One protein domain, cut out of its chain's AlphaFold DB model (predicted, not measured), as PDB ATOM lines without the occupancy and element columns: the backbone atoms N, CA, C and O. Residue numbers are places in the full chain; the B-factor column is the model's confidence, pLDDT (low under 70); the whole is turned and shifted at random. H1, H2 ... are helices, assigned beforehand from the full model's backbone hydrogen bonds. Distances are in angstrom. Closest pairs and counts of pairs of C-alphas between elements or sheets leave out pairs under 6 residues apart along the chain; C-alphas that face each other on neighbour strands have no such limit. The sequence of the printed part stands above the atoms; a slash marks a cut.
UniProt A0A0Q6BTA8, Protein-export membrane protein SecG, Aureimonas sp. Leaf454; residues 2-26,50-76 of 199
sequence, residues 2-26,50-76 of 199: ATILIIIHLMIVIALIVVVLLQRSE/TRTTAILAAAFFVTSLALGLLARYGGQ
ATOM      1  N   ALA A   2      -6.095  -6.680  29.484       59.91
ATOM      2  CA  ALA A   2      -5.383  -5.587  28.796       59.91
ATOM      3  C   ALA A   2      -3.998  -5.957  28.214       59.91
ATOM      4  O   ALA A   2      -3.644  -5.489  27.137       59.91
ATOM      5  N   THR A   3      -3.234  -6.844  28.863       75.81
ATOM      6  CA  THR A   3      -1.924  -7.308  28.357       75.81
ATOM      7  C   THR A   3      -2.032  -7.958  26.977       75.81
ATOM      8  O   THR A   3      -1.169  -7.767  26.132       75.81
ATOM      9  N   ILE A   4      -3.132  -8.673  26.726       77.44
ATOM     10  CA  ILE A   4      -3.402  -9.336  25.445       77.44
ATOM     11  C   ILE A   4      -3.607  -8.288  24.345       77.44
ATOM     12  O   ILE A   4      -3.051  -8.423  23.260       77.44
ATOM     13  N   LEU A   5      -4.323  -7.197  24.646       70.31
ATOM     14  CA  LEU A   5      -4.505  -6.076  23.719       70.31
ATOM     15  C   LEU A   5      -3.180  -5.362  23.414       70.31
ATOM     16  O   LEU A   5      -2.934  -5.013  22.265       70.31
ATOM     17  N   ILE A   6      -2.304  -5.203  24.410       79.12
ATOM     18  CA  ILE A   6      -0.976  -4.592  24.233       79.12
ATOM     19  C   ILE A   6      -0.070  -5.475  23.364       79.12
ATOM     20  O   ILE A   6       0.607  -4.966  22.474       79.12
ATOM     21  N   ILE A   7      -0.081  -6.793  23.576       80.81
ATOM     22  CA  ILE A   7       0.725  -7.742  22.792       80.81
ATOM     23  C   ILE A   7       0.231  -7.810  21.342       80.81
ATOM     24  O   ILE A   7       1.037  -7.733  20.416       80.81
ATOM     25  N   ILE A   8      -1.085  -7.899  21.127       80.12
ATOM     26  CA  ILE A   8      -1.676  -7.899  19.780       80.12
ATOM     27  C   ILE A   8      -1.369  -6.583  19.062       80.12
ATOM     28  O   ILE A   8      -0.984  -6.590  17.894       80.12
ATOM     29  N   HIS A   9      -1.475  -5.452  19.759       69.44
ATOM     30  CA  HIS A   9      -1.127  -4.152  19.197       69.44
ATOM     31  C   HIS A   9       0.354  -4.077  18.812       69.44
ATOM     32  O   HIS A   9       0.668  -3.677  17.693       69.44
ATOM     33  N   LEU A  10       1.259  -4.534  19.683       79.50
ATOM     34  CA  LEU A  10       2.692  -4.588  19.393       79.50
ATOM     35  C   LEU A  10       2.989  -5.437  18.144       79.50
ATOM     36  O   LEU A  10       3.805  -5.041  17.313       79.50
ATOM     37  N   MET A  11       2.285  -6.557  17.967       81.69
ATOM     38  CA  MET A  11       2.416  -7.399  16.774       81.69
ATOM     39  C   MET A  11       1.951  -6.691  15.497       81.69
ATOM     40  O   MET A  11       2.636  -6.764  14.478       81.69
ATOM     41  N   ILE A  12       0.834  -5.959  15.546       76.19
ATOM     42  CA  ILE A  12       0.315  -5.191  14.402       76.19
ATOM     43  C   ILE A  12       1.251  -4.030  14.052       76.19
ATOM     44  O   ILE A  12       1.505  -3.778  12.876       76.19
ATOM     45  N   VAL A  13       1.802  -3.346  15.056       77.81
ATOM     46  CA  VAL A  13       2.773  -2.260  14.856       77.81
ATOM     47  C   VAL A  13       4.017  -2.786  14.143       77.81
ATOM     48  O   VAL A  13       4.438  -2.199  13.151       77.81
ATOM     49  N   ILE A  14       4.565  -3.922  14.584       80.19
ATOM     50  CA  ILE A  14       5.721  -4.555  13.931       80.19
ATOM     51  C   ILE A  14       5.372  -4.987  12.501       80.19
ATOM     52  O   ILE A  14       6.137  -4.706  11.577       80.19
ATOM     53  N   ALA A  15       4.206  -5.604  12.289       78.19
ATOM     54  CA  ALA A  15       3.751  -6.001  10.957       78.19
ATOM     55  C   ALA A  15       3.621  -4.796  10.005       78.19
ATOM     56  O   ALA A  15       4.059  -4.868   8.858       78.19
ATOM     57  N   LEU A  16       3.098  -3.664  10.482       72.25
ATOM     58  CA  LEU A  16       2.994  -2.443   9.684       72.25
ATOM     59  C   LEU A  16       4.360  -1.822   9.366       72.25
ATOM     60  O   LEU A  16       4.537  -1.330   8.255       72.25
ATOM     61  N   ILE A  17       5.343  -1.892  10.272       74.94
ATOM     62  CA  ILE A  17       6.726  -1.463   9.979       74.94
ATOM     63  C   ILE A  17       7.296  -2.294   8.829       74.94
ATOM     64  O   ILE A  17       7.834  -1.734   7.877       74.94
ATOM     65  N   VAL A  18       7.144  -3.620   8.888       79.44
ATOM     66  CA  VAL A  18       7.635  -4.526   7.840       79.44
ATOM     67  C   VAL A  18       6.976  -4.214   6.497       79.44
ATOM     68  O   VAL A  18       7.674  -4.108   5.491       79.44
ATOM     69  N   VAL A  19       5.661  -3.987   6.473       72.06
ATOM     70  CA  VAL A  19       4.932  -3.612   5.251       72.06
ATOM     71  C   VAL A  19       5.402  -2.262   4.698       72.06
ATOM     72  O   VAL A  19       5.608  -2.142   3.493       72.06
ATOM     73  N   VAL A  20       5.635  -1.260   5.547       72.56
ATOM     74  CA  VAL A  20       6.135   0.061   5.120       72.56
ATOM     75  C   VAL A  20       7.554  -0.031   4.551       72.56
ATOM     76  O   VAL A  20       7.867   0.622   3.551       72.56
ATOM     77  N   LEU A  21       8.410  -0.869   5.138       73.88
ATOM     78  CA  LEU A  21       9.750  -1.123   4.605       73.88
ATOM     79  C   LEU A  21       9.700  -1.918   3.294       73.88
ATOM     80  O   LEU A  21      10.472  -1.633   2.379       73.88
ATOM     81  N   LEU A  22       8.758  -2.851   3.156       69.69
ATOM     82  CA  LEU A  22       8.571  -3.628   1.933       69.69
ATOM     83  C   LEU A  22       8.015  -2.771   0.779       69.69
ATOM     84  O   LEU A  22       8.492  -2.869  -0.347       69.69
ATOM     85  N   GLN A  23       7.098  -1.843   1.055       62.06
ATOM     86  CA  GLN A  23       6.596  -0.884   0.058       62.06
ATOM     87  C   GLN A  23       7.696   0.067  -0.443       62.06
ATOM     88  O   GLN A  23       7.672   0.521  -1.587       62.06
ATOM     89  N   ARG A  24       8.714   0.328   0.384       58.72
ATOM     90  CA  ARG A  24       9.944   1.016  -0.028       58.72
ATOM     91  C   ARG A  24      10.895   0.104  -0.814       58.72
ATOM     92  O   ARG A  24      11.590   0.604  -1.694       58.72
ATOM     93  N   SER A  25      10.905  -1.195  -0.514       55.03
ATOM     94  CA  SER A  25      11.709  -2.217  -1.196       55.03
ATOM     95  C   SER A  25      11.295  -2.429  -2.659       55.03
ATOM     96  O   SER A  25      12.145  -2.781  -3.470       55.03
ATOM     97  N   GLU A  26      10.033  -2.169  -3.016       55.62
ATOM     98  CA  GLU A  26       9.558  -2.188  -4.416       55.62
ATOM     99  C   GLU A  26       9.391  -0.776  -5.016       55.62
ATOM    100  O   GLU A  26       9.451  -0.577  -6.231       55.62
ATOM    101  N   THR A  50      13.639  10.247  -1.185       71.56
ATOM    102  CA  THR A  50      13.889  10.623   0.218       71.56
ATOM    103  C   THR A  50      12.655  11.261   0.865       71.56
ATOM    104  O   THR A  50      12.287  10.910   1.988       71.56
ATOM    105  N   ARG A  51      11.940  12.120   0.129       67.81
ATOM    106  CA  ARG A  51      10.751  12.826   0.620       67.81
ATOM    107  C   ARG A  51       9.553  11.901   0.816       67.81
ATOM    108  O   ARG A  51       8.881  12.012   1.837       67.81
ATOM    109  N   THR A  52       9.316  10.952  -0.087       70.31
ATOM    110  CA  THR A  52       8.213   9.987   0.051       70.31
ATOM    111  C   THR A  52       8.407   9.092   1.273       70.31
ATOM    112  O   THR A  52       7.475   8.927   2.052       70.31
ATOM    113  N   THR A  53       9.619   8.587   1.528       77.44
ATOM    114  CA  THR A  53       9.856   7.804   2.756       77.44
ATOM    115  C   THR A  53       9.785   8.648   4.011       77.44
ATOM    116  O   THR A  53       9.261   8.158   5.002       77.44
ATOM    117  N   ALA A  54      10.225   9.906   3.984       74.94
ATOM    118  CA  ALA A  54      10.054  10.795   5.129       74.94
ATOM    119  C   ALA A  54       8.566  11.016   5.462       74.94
ATOM    120  O   ALA A  54       8.183  10.955   6.628       74.94
ATOM    121  N   ILE A  55       7.718  11.203   4.445       73.69
ATOM    122  CA  ILE A  55       6.270  11.386   4.623       73.69
ATOM    123  C   ILE A  55       5.610  10.098   5.133       73.69
ATOM    124  O   ILE A  55       4.827  10.151   6.079       73.69
ATOM    125  N   LEU A  56       5.948   8.939   4.562       71.44
ATOM    126  CA  LEU A  56       5.401   7.647   4.995       71.44
ATOM    127  C   LEU A  56       5.870   7.271   6.409       71.44
ATOM    128  O   LEU A  56       5.066   6.802   7.209       71.44
ATOM    129  N   ALA A  57       7.138   7.525   6.743       72.12
ATOM    130  CA  ALA A  57       7.673   7.305   8.083       72.12
ATOM    131  C   ALA A  57       6.987   8.214   9.114       72.12
ATOM    132  O   ALA A  57       6.600   7.742  10.182       72.12
ATOM    133  N   ALA A  58       6.770   9.490   8.779       76.62
ATOM    134  CA  ALA A  58       6.031  10.416   9.630       76.62
ATOM    135  C   ALA A  58       4.569   9.973   9.818       76.62
ATOM    136  O   ALA A  58       4.091   9.918  10.950       76.62
ATOM    137  N   ALA A  59       3.874   9.589   8.742       76.25
ATOM    138  CA  ALA A  59       2.492   9.108   8.806       76.25
ATOM    139  C   ALA A  59       2.360   7.820   9.638       76.25
ATOM    140  O   ALA A  59       1.445   7.696  10.458       76.25
ATOM    141  N   PHE A  60       3.303   6.887   9.484       73.38
ATOM    142  CA  PHE A  60       3.379   5.667  10.285       73.38
ATOM    143  C   PHE A  60       3.583   5.980  11.774       73.38
ATOM    144  O   PHE A  60       2.854   5.470  12.628       73.38
ATOM    145  N   PHE A  61       4.531   6.863  12.092       76.62
ATOM    146  CA  PHE A  61       4.848   7.230  13.471       76.62
ATOM    147  C   PHE A  61       3.673   7.933  14.163       76.62
ATOM    148  O   PHE A  61       3.323   7.592  15.293       76.62
ATOM    149  N   VAL A  62       3.012   8.859  13.461       80.50
ATOM    150  CA  VAL A  62       1.813   9.557  13.954       80.50
ATOM    151  C   VAL A  62       0.668   8.575  14.205       80.50
ATOM    152  O   VAL A  62       0.023   8.653  15.246       80.50
ATOM    153  N   THR A  63       0.440   7.620  13.301       74.12
ATOM    154  CA  THR A  63      -0.632   6.620  13.450       74.12
ATOM    155  C   THR A  63      -0.362   5.669  14.621       74.12
ATOM    156  O   THR A  63      -1.271   5.381  15.400       74.12
ATOM    157  N   SER A  64       0.892   5.241  14.804       73.12
ATOM    158  CA  SER A  64       1.318   4.423  15.951       73.12
ATOM    159  C   SER A  64       1.108   5.161  17.278       73.12
ATOM    160  O   SER A  64       0.523   4.625  18.221       73.12
ATOM    161  N   LEU A  65       1.489   6.442  17.323       77.94
ATOM    162  CA  LEU A  65       1.301   7.284  18.499       77.94
ATOM    163  C   LEU A  65      -0.188   7.535  18.786       77.94
ATOM    164  O   LEU A  65      -0.610   7.438  19.935       77.94
ATOM    165  N   ALA A  66      -1.007   7.784  17.761       77.56
ATOM    166  CA  ALA A  66      -2.444   8.021  17.909       77.56
ATOM    167  C   ALA A  66      -3.192   6.802  18.479       77.56
ATOM    168  O   ALA A  66      -3.981   6.957  19.412       77.56
ATOM    169  N   LEU A  67      -2.920   5.591  17.973       72.19
ATOM    170  CA  LEU A  67      -3.532   4.365  18.503       72.19
ATOM    171  C   LEU A  67      -3.025   4.041  19.916       72.19
ATOM    172  O   LEU A  67      -3.819   3.617  20.756       72.19
ATOM    173  N   GLY A  68      -1.744   4.291  20.204       69.44
ATOM    174  CA  GLY A  68      -1.181   4.134  21.547       69.44
ATOM    175  C   GLY A  68      -1.797   5.098  22.566       69.44
ATOM    176  O   GLY A  68      -2.133   4.690  23.680       69.44
ATOM    177  N   LEU A  69      -2.013   6.364  22.186       71.81
ATOM    178  CA  LEU A  69      -2.707   7.339  23.030       71.81
ATOM    179  C   LEU A  69      -4.167   6.933  23.242       71.81
ATOM    180  O   LEU A  69      -4.625   6.914  24.381       71.81
ATOM    181  N   LEU A  70      -4.886   6.547  22.185       69.31
ATOM    182  CA  LEU A  70      -6.288   6.140  22.299       69.31
ATOM    183  C   LEU A  70      -6.461   4.888  23.177       69.31
ATOM    184  O   LEU A  70      -7.360   4.843  24.012       69.31
ATOM    185  N   ALA A  71      -5.558   3.911  23.061       65.44
ATOM    186  CA  ALA A  71      -5.543   2.724  23.916       65.44
ATOM    187  C   ALA A  71      -5.203   3.057  25.381       65.44
ATOM    188  O   ALA A  71      -5.765   2.457  26.297       65.44
ATOM    189  N   ARG A  72      -4.319   4.038  25.615       64.88
ATOM    190  CA  ARG A  72      -3.965   4.502  26.963       64.88
ATOM    191  C   ARG A  72      -5.100   5.286  27.628       64.88
ATOM    192  O   ARG A  72      -5.303   5.127  28.825       64.88
ATOM    193  N   TYR A  73      -5.829   6.109  26.878       64.88
ATOM    194  CA  TYR A  73      -6.939   6.908  27.414       64.88
ATOM    195  C   TYR A  73      -8.265   6.135  27.503       64.88
ATOM    196  O   TYR A  73      -9.122   6.500  28.302       64.88
ATOM    197  N   GLY A  74      -8.436   5.059  26.727       60.44
ATOM    198  CA  GLY A  74      -9.594   4.158  26.821       60.44
ATOM    199  C   GLY A  74      -9.503   3.120  27.947       60.44
ATOM    200  O   GLY A  74     -10.507   2.500  28.296       60.44
ATOM    201  N   GLY A  75      -8.319   2.923  28.532       58.84
ATOM    202  CA  GLY A  75      -8.128   2.071  29.702       58.84
ATOM    203  C   GLY A  75      -8.533   2.807  30.971       58.84
ATOM    204  O   GLY A  75      -7.709   3.490  31.570       58.84
ATOM    205  N   GLN A  76      -9.796   2.677  31.382       57.47
ATOM    206  CA  GLN A  76     -10.235   3.141  32.698       57.47
ATOM    207  C   GLN A  76      -9.350   2.498  33.784       57.47
ATOM    208  O   GLN A  76      -9.290   1.269  33.853       57.47
TER     209      GLN A  76
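What this domain is: This is residues 2 to 26 and 50 to 76 of the 199 residues of the protein "Protein-export membrane protein SecG" of Aureimonas sp. Leaf454 (UniProt A0A0Q6BTA8). Two long, straight helices, H1 and H2, lie side by side and run opposite ways as a two-helix rod, with a gap in the printed chain at one end. They touch over part of their length, and residues 75 and 76 follow H2 as a short tail. The printed part has 52 residues with two named helices, H1 then H2, and no named strand; the class is all helix. The whole is loose, with a radius of gyration of the C-alphas of 12.9 A, and spans 41 by 17 by 7 A.

Where its parts are: H1, residues 2 to 26, runs 36.6 A from C-alpha 2 at (-5.383, -5.587, 28.796) to C-alpha 26 at (9.558, -2.188, -4.416). H2, residues 50 to 74, runs 36.1 A and ends with C-alpha 74 at (-9.594, 4.158, 26.821).

How they stand to each other: H1 and H2 touch, with residues 13 to 24 of H1 and 53 to 64 of H2 alone. Their closest C-alphas, those of Val 13 and Ser 64, are 6.9 A apart. The tilt is shallow, 9 degrees, opposite ways. In H1 and H2 every O i to N i+4 pair is within hydrogen-bond range.

The domain as a whole: The C-alphas farthest apart, those of Glu 26 and Gln 76, are 42.4 A apart. Residues 27 to 49 are not printed; C-alphas 26 and 50 are 14.3 A apart across the cut. Mean pLDDT of the printed part is 71.8, with residues 22 to 26 and 70 to 76 among those under 70.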